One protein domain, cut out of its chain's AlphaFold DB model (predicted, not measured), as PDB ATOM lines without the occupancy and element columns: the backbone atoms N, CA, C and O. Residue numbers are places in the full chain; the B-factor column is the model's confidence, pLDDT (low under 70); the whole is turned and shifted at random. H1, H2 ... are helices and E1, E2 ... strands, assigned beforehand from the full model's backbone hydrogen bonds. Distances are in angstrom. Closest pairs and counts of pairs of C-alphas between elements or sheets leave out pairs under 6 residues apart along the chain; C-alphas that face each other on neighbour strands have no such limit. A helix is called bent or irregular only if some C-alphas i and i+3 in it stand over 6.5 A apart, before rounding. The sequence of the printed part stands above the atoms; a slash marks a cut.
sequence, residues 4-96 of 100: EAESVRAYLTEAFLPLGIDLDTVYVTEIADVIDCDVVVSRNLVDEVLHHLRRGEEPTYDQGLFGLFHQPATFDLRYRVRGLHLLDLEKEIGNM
ATOM      1  N   GLU A   4      -4.753  12.412 -29.065       86.62
ATOM      2  CA  GLU A   4      -4.609  11.320 -28.105       86.62
ATOM      3  C   GLU A   4      -5.751  11.351 -27.085       86.62
ATOM      4  O   GLU A   4      -6.152  12.419 -26.613       86.62
ATOM      5  N   ALA A   5      -6.250  10.171 -26.712       87.69
ATOM      6  CA  ALA A   5      -7.349  10.038 -25.756       87.69
ATOM      7  C   ALA A   5      -7.032  10.663 -24.392       87.69
ATOM      8  O   ALA A   5      -7.907  11.254 -23.764       87.69
ATOM      9  N   GLU A   6      -5.771  10.589 -23.969       89.62
ATOM     10  CA  GLU A   6      -5.324  11.143 -22.693       89.62
ATOM     11  C   GLU A   6      -5.406  12.674 -22.661       89.62
ATOM     12  O   GLU A   6      -5.841  13.252 -21.669       89.62
ATOM     13  N   SER A   7      -5.072  13.345 -23.768       91.12
ATOM     14  CA  SER A   7      -5.192  14.804 -23.865       91.12
ATOM     15  C   SER A   7      -6.650  15.252 -23.807       91.12
ATOM     16  O   SER A   7      -6.965  16.256 -23.172       91.12
ATOM     17  N   VAL A   8      -7.547  14.493 -24.446       92.62
ATOM     18  CA  VAL A   8      -8.989  14.765 -24.396       92.62
ATOM     19  C   VAL A   8      -9.526  14.567 -22.987       92.62
ATOM     20  O   VAL A   8     -10.200  15.443 -22.453       92.62
ATOM     21  N   ARG A   9      -9.171  13.447 -22.356       93.38
ATOM     22  CA  ARG A   9      -9.515  13.153 -20.967       93.38
ATOM     23  C   ARG A   9      -9.061  14.261 -20.024       93.38
ATOM     24  O   ARG A   9      -9.867  14.712 -19.213       93.38
ATOM     25  N   ALA A  10      -7.808  14.699 -20.126       92.44
ATOM     26  CA  ALA A  10      -7.259  15.749 -19.273       92.44
ATOM     27  C   ALA A  10      -8.038  17.064 -19.427       92.44
ATOM     28  O   ALA A  10      -8.473  17.634 -18.430       92.44
ATOM     29  N   TYR A  11      -8.301  17.486 -20.667       94.25
ATOM     30  CA  TYR A  11      -9.078  18.695 -20.944       94.25
ATOM     31  C   TYR A  11     -10.494  18.626 -20.363       94.25
ATOM     32  O   TYR A  11     -10.909  19.520 -19.629       94.25
ATOM     33  N   LEU A  12     -11.228  17.545 -20.642       93.50
ATOM     34  CA  LEU A  12     -12.592  17.379 -20.133       93.50
ATOM     35  C   LEU A  12     -12.611  17.289 -18.604       93.50
ATOM     36  O   LEU A  12     -13.551  17.769 -17.975       93.50
ATOM     37  N   THR A  13     -11.577  16.693 -17.999       92.94
ATOM     38  CA  THR A  13     -11.445  16.616 -16.537       92.94
ATOM     39  C   THR A  13     -11.338  18.010 -15.941       92.94
ATOM     40  O   THR A  13     -12.006  18.286 -14.954       92.94
ATOM     41  N   GLU A  14     -10.548  18.900 -16.541       92.81
ATOM     42  CA  GLU A  14     -10.449  20.295 -16.103       92.81
ATOM     43  C   GLU A  14     -11.757  21.064 -16.336       92.81
ATOM     44  O   GLU A  14     -12.245  21.730 -15.421       92.81
ATOM     45  N   ALA A  15     -12.358  20.928 -17.525       92.12
ATOM     46  CA  ALA A  15     -13.591  21.623 -17.898       92.12
ATOM     47  C   ALA A  15     -14.777  21.241 -16.996       92.12
ATOM     48  O   ALA A  15     -15.555  22.099 -16.575       92.12
ATOM     49  N   PHE A  16     -14.894  19.958 -16.648       92.19
ATOM     50  CA  PHE A  16     -16.004  19.425 -15.857       92.19
ATOM     51  C   PHE A  16     -15.651  19.165 -14.388       92.19
ATOM     52  O   PHE A  16     -16.514  18.708 -13.632       92.19
ATOM     53  N   LEU A  17     -14.445  19.533 -13.938       89.00
ATOM     54  CA  LEU A  17     -14.038  19.454 -12.530       89.00
ATOM     55  C   LEU A  17     -15.074  20.068 -11.567       89.00
ATOM     56  O   LEU A  17     -15.381  19.430 -10.557       89.00
ATOM     57  N   PRO A  18     -15.667  21.251 -11.851       90.00
ATOM     58  CA  PRO A  18     -16.646  21.866 -10.952       90.00
ATOM     59  C   PRO A  18     -17.931  21.049 -10.783       90.00
ATOM     60  O   PRO A  18     -18.660  21.252  -9.813       90.00
ATOM     61  N   LEU A  19     -18.217  20.137 -11.718       89.06
ATOM     62  CA  LEU A  19     -19.408  19.292 -11.700       89.06
ATOM     63  C   LEU A  19     -19.214  18.031 -10.845       89.06
ATOM     64  O   LEU A  19     -20.198  17.391 -10.481       89.06
ATOM     65  N   GLY A  20     -17.967  17.670 -10.508       87.38
ATOM     66  CA  GLY A  20     -17.655  16.478  -9.712       87.38
ATOM     67  C   GLY A  20     -18.051  15.159 -10.389       87.38
ATOM     68  O   GLY A  20     -18.343  14.183  -9.701       87.38
ATOM     69  N   ILE A  21     -18.109  15.142 -11.724       86.88
ATOM     70  CA  ILE A  21     -18.531  13.990 -12.526       86.88
ATOM     71  C   ILE A  21     -17.314  13.138 -12.893       86.88
ATOM     72  O   ILE A  21     -16.285  13.659 -13.317       86.88
ATOM     73  N   ASP A  22     -17.458  11.819 -12.782       88.38
ATOM     74  CA  ASP A  22     -16.470  10.862 -13.278       88.38
ATOM     75  C   ASP A  22     -16.711  10.558 -14.765       88.38
ATOM     76  O   ASP A  22     -17.648   9.839 -15.123       88.38
ATOM     77  N   LEU A  23     -15.855  11.107 -15.626       86.81
ATOM     78  CA  LEU A  23     -15.973  11.040 -17.086       86.81
ATOM     79  C   LEU A  23     -15.853   9.619 -17.650       86.81
ATOM     80  O   LEU A  23     -16.425   9.335 -18.702       86.81
ATOM     81  N   ASP A  24     -15.163   8.709 -16.958       87.62
ATOM     82  CA  ASP A  24     -15.049   7.310 -17.388       87.62
ATOM     83  C   ASP A  24     -16.351   6.532 -17.207       87.62
ATOM     84  O   ASP A  24     -16.579   5.502 -17.847       87.62
ATOM     85  N   THR A  25     -17.240   7.050 -16.363       91.44
ATOM     86  CA  THR A  25     -18.546   6.448 -16.098       91.44
ATOM     87  C   THR A  25     -19.668   7.081 -16.909       91.44
ATOM     88  O   THR A  25     -20.799   6.617 -16.813       91.44
ATOM     89  N   VAL A  26     -19.389   8.116 -17.706       96.44
ATOM     90  CA  VAL A  26     -20.405   8.819 -18.496       96.44
ATOM     91  C   VAL A  26     -20.425   8.316 -19.931       96.44
ATOM     92  O   VAL A  26     -19.395   8.204 -20.592       96.44
ATOM     93  N   TYR A  27     -21.635   8.071 -20.421       97.88
ATOM     94  CA  TYR A  27     -21.905   7.590 -21.763       97.88
ATOM     95  C   TYR A  27     -22.877   8.525 -22.472       97.88
ATOM     96  O   TYR A  27     -23.929   8.863 -21.925       97.88
ATOM     97  N   VAL A  28     -22.541   8.898 -23.703       97.94
ATOM     98  CA  VAL A  28     -23.467   9.519 -24.651       97.94
ATOM     99  C   VAL A  28     -24.238   8.386 -25.311       97.94
ATOM    100  O   VAL A  28     -23.642   7.488 -25.907       97.94
ATOM    101  N   THR A  29     -25.555   8.386 -25.138       98.06
ATOM    102  CA  THR A  29     -26.445   7.355 -25.677       98.06
ATOM    103  C   THR A  29     -27.476   7.984 -26.598       98.06
ATOM    104  O   THR A  29     -28.069   9.002 -26.247       98.06
ATOM    105  N   GLU A  30     -27.677   7.351 -27.749       97.94
ATOM    106  CA  GLU A  30     -28.656   7.695 -28.776       97.94
ATOM    107  C   GLU A  30     -29.719   6.598 -28.863       97.94
ATOM    108  O   GLU A  30     -29.390   5.403 -28.855       97.94
ATOM    109  N   ILE A  31     -30.980   7.002 -28.985       98.06
ATOM    110  CA  ILE A  31     -32.118   6.121 -29.264       98.06
ATOM    111  C   ILE A  31     -32.639   6.325 -30.687       98.06
ATOM    112  O   ILE A  31     -32.560   7.424 -31.231       98.06
ATOM    113  N   ALA A  32     -33.199   5.268 -31.277       96.56
ATOM    114  CA  ALA A  32     -33.798   5.310 -32.611       96.56
ATOM    115  C   ALA A  32     -35.004   6.260 -32.676       96.56
ATOM    116  O   ALA A  32     -35.169   7.004 -33.644       96.56
ATOM    117  N   ASP A  33     -35.846   6.226 -31.642       95.19
ATOM    118  CA  ASP A  33     -37.043   7.045 -31.513       95.19
ATOM    119  C   ASP A  33     -37.495   7.153 -30.050       95.19
ATOM    120  O   ASP A  33     -37.171   6.318 -29.205       95.19
ATOM    121  N   VAL A  34     -38.285   8.189 -29.764       92.06
ATOM    122  CA  VAL A  34     -38.772   8.523 -28.415       92.06
ATOM    123  C   VAL A  34     -39.926   7.645 -27.917       92.06
ATOM    124  O   VAL A  34     -40.355   7.815 -26.777       92.06
ATOM    125  N   ILE A  35     -40.483   6.771 -28.760       92.12
ATOM    126  CA  ILE A  35     -41.619   5.915 -28.402       92.12
ATOM    127  C   ILE A  35     -41.085   4.650 -27.737       92.12
ATOM    128  O   ILE A  35     -41.444   4.365 -26.595       92.12
ATOM    129  N   ASP A  36     -40.196   3.945 -28.434       93.00
ATOM    130  CA  ASP A  36     -39.651   2.663 -27.991       93.00
ATOM    131  C   ASP A  36     -38.346   2.836 -27.197       93.00
ATOM    132  O   ASP A  36     -38.010   1.999 -26.358       93.00
ATOM    133  N   CYS A  37     -37.652   3.970 -27.371       91.50
ATOM    134  CA  CYS A  37     -36.371   4.275 -26.720       91.50
ATOM    135  C   CYS A  37     -35.293   3.206 -26.971       91.50
ATOM    136  O   CYS A  37     -34.421   2.977 -26.126       91.50
ATOM    137  N   ASP A  38     -35.342   2.557 -28.136       95.81
ATOM    138  CA  ASP A  38     -34.373   1.542 -28.527       95.81
ATOM    139  C   ASP A  38     -32.996   2.173 -28.729       95.81
ATOM    140  O   ASP A  38     -32.797   3.012 -29.608       95.81
ATOM    141  N   VAL A  39     -32.029   1.766 -27.907       97.31
ATOM    142  CA  VAL A  39     -30.664   2.300 -27.959       97.31
ATOM    143  C   VAL A  39     -29.940   1.804 -29.208       97.31
ATOM    144  O   VAL A  39     -29.754   0.600 -29.394       97.31
ATOM    145  N   VAL A  40     -29.464   2.742 -30.026       97.06
ATOM    146  CA  VAL A  40     -28.730   2.462 -31.272       97.06
ATOM    147  C   VAL A  40     -27.242   2.776 -31.170       97.06
ATOM    148  O   VAL A  40     -26.426   2.108 -31.805       97.06
ATOM    149  N   VAL A  41     -26.867   3.745 -30.332       96.56
ATOM    150  CA  VAL A  41     -25.470   4.095 -30.057       96.56
ATOM    151  C   VAL A  41     -25.303   4.310 -28.563       96.56
ATOM    152  O   VAL A  41     -26.126   4.952 -27.921       96.56
ATOM    153  N   SER A  42     -24.214   3.800 -27.998       97.56
ATOM    154  CA  SER A  42     -23.763   4.194 -26.667       97.56
ATOM    155  C   SER A  42     -22.244   4.220 -26.640       97.56
ATOM    156  O   SER A  42     -21.597   3.228 -26.986       97.56
ATOM    157  N   ARG A  43     -21.670   5.364 -26.275       96.81
ATOM    158  CA  ARG A  43     -20.227   5.593 -26.302       96.81
ATOM    159  C   ARG A  43     -19.773   6.324 -25.054       96.81
ATOM    160  O   ARG A  43     -20.465   7.221 -24.586       96.81
ATOM    161  N   ASN A  44     -18.615   5.943 -24.515       96.00
ATOM    162  CA  ASN A  44     -18.004   6.688 -23.419       96.00
ATOM    163  C   ASN A  44     -17.771   8.150 -23.841       96.00
ATOM    164  O   ASN A  44     -17.445   8.423 -24.996       96.00
ATOM    165  N   LEU A  45     -17.923   9.082 -22.903       95.81
ATOM    166  CA  LEU A  45     -17.812  10.517 -23.148       95.81
ATOM    167  C   LEU A  45     -16.501  10.918 -23.845       95.81
ATOM    168  O   LEU A  45     -16.527  11.695 -24.797       95.81
ATOM    169  N   VAL A  46     -15.363  10.365 -23.415       94.94
ATOM    170  CA  VAL A  46     -14.047  10.651 -24.013       94.94
ATOM    171  C   VAL A  46     -13.988  10.143 -25.453       94.94
ATOM    172  O   VAL A  46     -13.511  10.846 -26.344       94.94
ATOM    173  N   ASP A  47     -14.514   8.943 -25.700       95.38
ATOM    174  CA  ASP A  47     -14.563   8.346 -27.036       95.38
ATOM    175  C   ASP A  47     -15.518   9.091 -27.981       95.38
ATOM    176  O   ASP A  47     -15.266   9.158 -29.188       95.38
ATOM    177  N   GLU A  48     -16.606   9.655 -27.455       96.38
ATOM    178  CA  GLU A  48     -17.528  10.501 -28.218       96.38
ATOM    179  C   GLU A  48     -16.869  11.822 -28.611       96.38
ATOM    180  O   GLU A  48     -16.889  12.196 -29.781       96.38
ATOM    181  N   VAL A  49     -16.175  12.486 -27.686       95.81
ATOM    182  CA  VAL A  49     -15.409  13.695 -28.022       95.81
ATOM    183  C   VAL A  49     -14.329  13.381 -29.058       95.81
ATOM    184  O   VAL A  49     -14.240  14.052 -30.085       95.81
ATOM    185  N   LEU A  50     -13.552  12.310 -28.868       94.88
ATOM    186  CA  LEU A  50     -12.540  11.880 -29.838       94.88
ATOM    187  C   LEU A  50     -13.120  11.613 -31.229       94.88
ATOM    188  O   LEU A  50     -12.441  11.849 -32.230       94.88
ATOM    189  N   HIS A  51     -14.343  11.094 -31.310       95.06
ATOM    190  CA  HIS A  51     -15.017  10.840 -32.577       95.06
ATOM    191  C   HIS A  51     -15.220  12.116 -33.384       95.06
ATOM    192  O   HIS A  51     -14.810  12.168 -34.544       95.06
ATOM    193  N   HIS A  52     -15.792  13.135 -32.750       95.94
ATOM    194  CA  HIS A  52     -16.065  14.435 -33.356       95.94
ATOM    195  C   HIS A  52     -14.776  15.191 -33.673       95.94
ATOM    196  O   HIS A  52     -14.586  15.661 -34.796       95.94
ATOM    197  N   LEU A  53     -13.804  15.170 -32.756       94.88
ATOM    198  CA  LEU A  53     -12.495  15.785 -32.975       94.88
ATOM    199  C   LEU A  53     -11.736  15.183 -34.163       94.88
ATOM    200  O   LEU A  53     -11.114  15.909 -34.936       94.88
ATOM    201  N   ARG A  54     -11.795  13.858 -34.354       93.56
ATOM    202  CA  ARG A  54     -11.175  13.194 -35.518       93.56
ATOM    203  C   ARG A  54     -11.856  13.553 -36.836       93.56
ATOM    204  O   ARG A  54     -11.214  13.465 -37.881       93.56
ATOM    205  N   ARG A  55     -13.135  13.920 -36.792       93.50
ATOM    206  CA  ARG A  55     -13.916  14.367 -37.951       93.50
ATOM    207  C   ARG A  55     -13.775  15.869 -38.203       93.50
ATOM    208  O   ARG A  55     -14.015  16.304 -39.322       93.50
ATOM    209  N   GLY A  56     -13.326  16.632 -37.205       93.75
ATOM    210  CA  GLY A  56     -13.267  18.091 -37.282       93.75
ATOM    211  C   GLY A  56     -14.655  18.730 -37.270       93.75
ATOM    212  O   GLY A  56     -14.841  19.785 -37.871       93.75
ATOM    213  N   GLU A  57     -15.632  18.066 -36.651       93.81
ATOM    214  CA  GLU A  57     -17.047  18.440 -36.672       93.81
ATOM    215  C   GLU A  57     -17.525  18.710 -35.246       93.81
ATOM    216  O   GLU A  57     -17.216  17.946 -34.335       93.81
ATOM    217  N   GLU A  58     -18.283  19.787 -35.049       92.44
ATOM    218  CA  GLU A  58     -19.024  20.009 -33.808       92.44
ATOM    219  C   GLU A  58     -20.362  19.260 -33.901       92.44
ATOM    220  O   GLU A  58     -21.071  19.414 -34.904       92.44
ATOM    221  N   PRO A  59     -20.720  18.419 -32.915       93.44
ATOM    222  CA  PRO A  59     -22.010  17.752 -32.927       93.44
ATOM    223  C   PRO A  59     -23.154  18.738 -32.701       93.44
ATOM    224  O   PRO A  59     -23.003  19.783 -32.079       93.44
ATOM    225  N   THR A  60     -24.341  18.360 -33.164       94.25
ATOM    226  CA  THR A  60     -25.602  18.976 -32.748       94.25
ATOM    227  C   THR A  60     -26.531  17.853 -32.320       94.25
ATOM    228  O   THR A  60     -27.112  17.162 -33.158       94.25
ATOM    229  N   TYR A  61     -26.614  17.616 -31.017       95.94
ATOM    230  CA  TYR A  61     -27.398  16.532 -30.450       95.94
ATOM    231  C   TYR A  61     -28.873  16.920 -30.347       95.94
ATOM    232  O   TYR A  61     -29.240  17.962 -29.797       95.94
ATOM    233  N   ASP A  62     -29.756  16.032 -30.801       95.12
ATOM    234  CA  ASP A  62     -31.186  16.149 -30.524       95.12
ATOM    235  C   ASP A  62     -31.458  15.727 -29.070       95.12
ATOM    236  O   ASP A  62     -31.303  14.562 -28.712       95.12
ATOM    237  N   GLN A  63     -31.883  16.655 -28.208       89.94
ATOM    238  CA  GLN A  63     -32.121  16.362 -26.787       89.94
ATOM    239  C   GLN A  63     -33.260  15.360 -26.525       89.94
ATOM    240  O   GLN A  63     -33.373  14.855 -25.404       89.94
ATOM    241  N   GLY A  64     -34.107  15.093 -27.523       93.00
ATOM    242  CA  GLY A  64     -35.115  14.040 -27.479       93.00
ATOM    243  C   GLY A  64     -34.536  12.650 -27.741       93.00
ATOM    244  O   GLY A  64     -35.026  11.685 -27.161       93.00
ATOM    245  N   LEU A  65     -33.486  12.551 -28.560       96.69
ATOM    246  CA  LEU A  65     -32.889  11.278 -28.986       96.69
ATOM    247  C   LEU A  65     -31.559  10.965 -28.297       96.69
ATOM    248  O   LEU A  65     -31.144   9.813 -28.252       96.69
ATOM    249  N   PHE A  66     -30.899  11.972 -27.732       97.75
ATOM    250  CA  PHE A  66     -29.612  11.831 -27.070       97.75
ATOM    251  C   PHE A  66     -29.715  12.091 -25.570       97.75
ATOM    252  O   PHE A  66     -30.517  12.888 -25.070       97.75
ATOM    253  N   GLY A  67     -28.836  11.440 -24.817       97.00
ATOM    254  CA  GLY A  67     -28.693  11.681 -23.393       97.00
ATOM    255  C   GLY A  67     -27.347  11.238 -22.846       97.00
ATOM    256  O   GLY A  67     -26.623  10.456 -23.458       97.00
ATOM    257  N   LEU A  68     -27.033  11.760 -21.663       97.38
ATOM    258  CA  LEU A  68     -25.845  11.420 -20.891       97.38
ATOM    259  C   LEU A  68     -26.253  10.515 -19.733       97.38
ATOM    260  O   LEU A  68     -27.142  10.876 -18.953       97.38
ATOM    261  N   PHE A  69     -25.600   9.363 -19.601       97.31
ATOM    262  CA  PHE A  69     -25.948   8.349 -18.606       97.31
ATOM    263  C   PHE A  69     -24.711   7.797 -17.899       97.31
ATOM    264  O   PHE A  69     -23.648   7.677 -18.497       97.31
ATOM    265  N   HIS A  70     -24.864   7.422 -16.628       95.88
ATOM    266  CA  HIS A  70     -23.817   6.766 -15.833       95.88
ATOM    267  C   HIS A  70     -23.646   5.269 -16.154       95.88
ATOM    268  O   HIS A  70     -22.859   4.569 -15.516       95.88
ATOM    269  N   GLN A  71     -24.432   4.745 -17.096       95.25
ATOM    270  CA  GLN A  71     -24.346   3.368 -17.564       95.25
ATOM    271  C   GLN A  71     -24.335   3.345 -19.093       95.25
ATOM    272  O   GLN A  71     -24.993   4.180 -19.716       95.25
ATOM    273  N   PRO A  72     -23.616   2.391 -19.704       95.75
ATOM    274  CA  PRO A  72     -23.688   2.178 -21.138       95.75
ATOM    275  C   PRO A  72     -25.047   1.590 -21.534       95.75
ATOM    276  O   PRO A  72     -25.716   0.936 -20.734       95.75
ATOM    277  N   ALA A  73     -25.403   1.766 -22.803       95.38
ATOM    278  CA  ALA A  73     -26.547   1.142 -23.466       95.38
ATOM    279  C   ALA A  73     -27.892   1.319 -22.731       95.38
ATOM    280  O   ALA A  73     -28.705   0.397 -22.681       95.38
ATOM    281  N   THR A  74     -28.135   2.498 -22.149       95.62
ATOM    282  CA  THR A  74     -29.391   2.807 -21.453       95.62
ATOM    283  C   THR A  74     -29.921   4.185 -21.817       95.62
ATOM    284  O   THR A  74     -29.151   5.122 -22.005       95.62
ATOM    285  N   PHE A  75     -31.246   4.308 -21.839       95.38
ATOM    286  CA  PHE A  75     -31.945   5.591 -21.893       95.38
ATOM    287  C   PHE A  75     -32.838   5.825 -20.661       95.38
ATOM    288  O   PHE A  75     -33.724   6.680 -20.645       95.38
ATOM    289  N   ASP A  76     -32.612   5.057 -19.593       95.25
ATOM    290  CA  ASP A  76     -33.395   5.148 -18.366       95.25
ATOM    291  C   ASP A  76     -32.992   6.377 -17.537       95.25
ATOM    292  O   ASP A  76     -31.839   6.551 -17.128       95.25
ATOM    293  N   LEU A  77     -33.982   7.219 -17.233       93.50
ATOM    294  CA  LEU A  77     -33.811   8.464 -16.483       93.50
ATOM    295  C   LEU A  77     -33.194   8.269 -15.089       93.50
ATOM    296  O   LEU A  77     -32.616   9.212 -14.548       93.50
ATOM    297  N   ARG A  78     -33.276   7.066 -14.505       95.75
ATOM    298  CA  ARG A  78     -32.622   6.724 -13.230       95.75
ATOM    299  C   ARG A  78     -31.099   6.813 -13.305       95.75
ATOM    300  O   ARG A  78     -30.472   7.098 -12.290       95.75
ATOM    301  N   TYR A  79     -30.523   6.591 -14.485       96.00
ATOM    302  CA  TYR A  79     -29.080   6.654 -14.720       96.00
ATOM    303  C   TYR A  79     -28.644   7.951 -15.400       96.00
ATOM    304  O   TYR A  79     -27.456   8.109 -15.677       96.00
ATOM    305  N   ARG A  80     -29.573   8.877 -15.677       95.62
ATOM    306  CA  ARG A  80     -29.262  10.149 -16.335       95.62
ATOM    307  C   ARG A  80     -28.268  10.946 -15.490       95.62
ATOM    308  O   ARG A  80     -28.506  11.186 -14.303       95.62
ATOM    309  N   VAL A  81     -27.189  11.389 -16.126       95.25
ATOM    310  CA  VAL A  81     -26.225  12.314 -15.527       95.25
ATOM    311  C   VAL A  81     -26.943  13.620 -15.197       95.25
ATOM    312  O   VAL A  81     -27.745  14.130 -15.983       95.25
ATOM    313  N   ARG A  82     -26.667  14.158 -14.010       90.81
ATOM    314  CA  ARG A  82     -27.171  15.461 -13.567       90.81
ATOM    315  C   ARG A  82     -26.019  16.456 -13.534       90.81
ATOM    316  O   ARG A  82     -24.936  16.110 -13.083       90.81
ATOM    317  N   GLY A  83     -26.273  17.685 -13.973       88.81
ATOM    318  CA  GLY A  83     -25.300  18.782 -13.925       88.81
ATOM    319  C   GLY A  83     -24.435  18.945 -15.176       88.81
ATOM    320  O   GLY A  83     -23.903  20.028 -15.362       88.81
ATOM    321  N   LEU A  84     -24.349  17.930 -16.044       92.12
ATOM    322  CA  LEU A  84     -23.752  18.041 -17.379       92.12
ATOM    323  C   LEU A  84     -24.845  17.936 -18.444       92.12
ATOM    324  O   LEU A  84     -25.607  16.964 -18.456       92.12
ATOM    325  N   HIS A  85     -24.919  18.923 -19.332       93.25
ATOM    326  CA  HIS A  85     -25.855  18.947 -20.449       93.25
ATOM    327  C   HIS A  85     -25.149  18.626 -21.771       93.25
ATOM    328  O   HIS A  85     -23.954  18.856 -21.932       93.25
ATOM    329  N   LEU A  86     -25.907  18.123 -22.752       95.44
ATOM    330  CA  LEU A  86     -25.383  17.872 -24.103       95.44
ATOM    331  C   LEU A  86     -24.820  19.150 -24.741       95.44
ATOM    332  O   LEU A  86     -23.789  19.088 -25.391       95.44
ATOM    333  N   LEU A  87     -25.432  20.307 -24.471       95.12
ATOM    334  CA  LEU A  87     -24.936  21.600 -24.949       95.12
ATOM    335  C   LEU A  87     -23.565  21.969 -24.355       95.12
ATOM    336  O   LEU A  87     -22.745  22.572 -25.041       95.12
ATOM    337  N   ASP A  88     -23.301  21.605 -23.095       94.38
ATOM    338  CA  ASP A  88     -21.978  21.818 -22.496       94.38
ATOM    339  C   ASP A  88     -20.933  20.971 -23.235       94.38
ATOM    340  O   ASP A  88     -19.845  21.446 -23.542       94.38
ATOM    341  N   LEU A  89     -21.292  19.732 -23.589       95.19
ATOM    342  CA  LEU A  89     -20.436  18.845 -24.372       95.19
ATOM    343  C   LEU A  89     -20.171  19.375 -25.789       95.19
ATOM    344  O   LEU A  89     -19.021  19.372 -26.220       95.19
ATOM    345  N   GLU A  90     -21.205  19.831 -26.504       95.94
ATOM    346  CA  GLU A  90     -21.072  20.458 -27.833       95.94
ATOM    347  C   GLU A  90     -20.090  21.628 -27.781       95.94
ATOM    348  O   GLU A  90     -19.115  21.660 -28.531       95.94
ATOM    349  N   LYS A  91     -20.281  22.519 -26.804       95.50
ATOM    350  CA  LYS A  91     -19.425  23.683 -26.594       95.50
ATOM    351  C   LYS A  91     -17.969  23.301 -26.336       95.50
ATOM    352  O   LYS A  91     -17.077  23.901 -26.930       95.50
ATOM    353  N   GLU A  92     -17.705  22.322 -25.469       94.94
ATOM    354  CA  GLU A  92     -16.328  21.896 -25.200       94.94
ATOM    355  C   GLU A  92     -15.674  21.244 -26.430       94.94
ATOM    356  O   GLU A  92     -14.494  21.482 -26.696       94.94
ATOM    357  N   ILE A  93     -16.429  20.501 -27.247       95.12
ATOM    358  CA  ILE A  93     -15.930  19.991 -28.535       95.12
ATOM    359  C   ILE A  93     -15.603  21.155 -29.484       95.12
ATOM    360  O   ILE A  93     -14.519  21.172 -30.072       95.12
ATOM    361  N   GLY A  94     -16.488  22.149 -29.598       95.25
ATOM    362  CA  GLY A  94     -16.266  23.355 -30.399       95.25
ATOM    363  C   GLY A  94     -15.022  24.139 -29.960       95.25
ATOM    364  O   GLY A  94     -14.189  24.501 -30.796       95.25
ATOM    365  N   ASN A  95     -14.821  24.317 -28.650       94.44
ATOM    366  CA  ASN A  95     -13.622  24.947 -28.085       94.44
ATOM    367  C   ASN A  95     -12.342  24.213 -28.514       94.44
ATOM    368  O   ASN A  95     -11.374  24.841 -28.944       94.44
ATOM    369  N   MET A  96     -12.335  22.879 -28.434       93.06
ATOM    370  CA  MET A  96     -11.186  22.047 -28.812       93.06
ATOM    371  C   MET A  96     -10.898  22.057 -30.321       93.06
ATOM    372  O   MET A  96      -9.748  21.875 -30.727       93.06
TER     373      MET A  96
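Overview. This is residues 4 to 96 of the 100 residues of an uncharacterized protein of Pseudomonas sp. VLB120 (UniProt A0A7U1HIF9). A small antiparallel sheet of three strands, E2, E1 and E3, makes one part of this domain, and three helices gather toward one end of it, their centres making a triangle: H2 starts straight from the end of E2 and packs on both H1 and H3. The turn of the E1 and E2 hairpin, at Ile 35, lies at the far end of the longest axis from H1. The printed part has 93 residues, with three named helices and three named strands in the order H1 E1 E2 H2 E3 H3; the sheet's order is E2, E1, E3, and the class is mixed, helices and strands. The whole is compact, with a radius of gyration of the C-alphas of 12.6 A, and spans 37 by 28 by 19 A.

Along the chain. Find C-alpha 27 at (-21.905, 7.590, -21.763), where E1 begins; it runs through residues 27 to 31. Beside it look for E2, residues 39 to 44, 14.1 A long, and E3, residues 66 to 69. H2, residues 45 to 55, is 15.8 A long. H1, residues 5 to 19, begins at C-alpha 5, (-7.349, 10.038, -25.756), and is 20.7 A long; it is irregular, with C-alphas 15 and 18 standing 7.6 A apart. H3, residues 86 to 96, is 15.5 A long and ends at C-alpha 96, (-11.186, 22.047, -28.812).

Arrangement. Start at E1, the inner strand. E2 is its antiparallel neighbour at 167 degrees, and the two form a hairpin; look at N 28 and O 43, 2.8 A apart. E3 is antiparallel to E1 at 142 degrees, with N 27 and O 69 at 2.8 A. E2, H2 and E3 form a split strand-helix-strand unit, two strands running the same way with E1 between them, and its crossover is right-handed. H2 is on one face of the sheet, giving two layers, a helix over a sheet; its height over the sheet is 8.9 A, it lies over E2 and it stands up from the sheet at 50 degrees. H2 touches H1, the closest C-alphas being those of Arg 9 and Val 46 at 6.0 A, at a steep tilt of 54 degrees, opposite ways. H2 also touches H3, closest at the C-alphas of Val 49 and Ile 93, 6.3 A. H3 only grazes the sheet with its residues 86 to 89, while H1 is not on it. Every O i to N i+4 pair is within hydrogen-bond range in H2 and H3, and 9 of 11 in H1.

Size, cuts and confidence. The two C-alphas farthest apart, those of Ser 7 and Ile 35, are 37.8 A apart. The printed part has no cut. The link from E3 to H3, residues 70 to 85, is long. The mean pLDDT of the printed part is 94.0, and no printed residue is under 70.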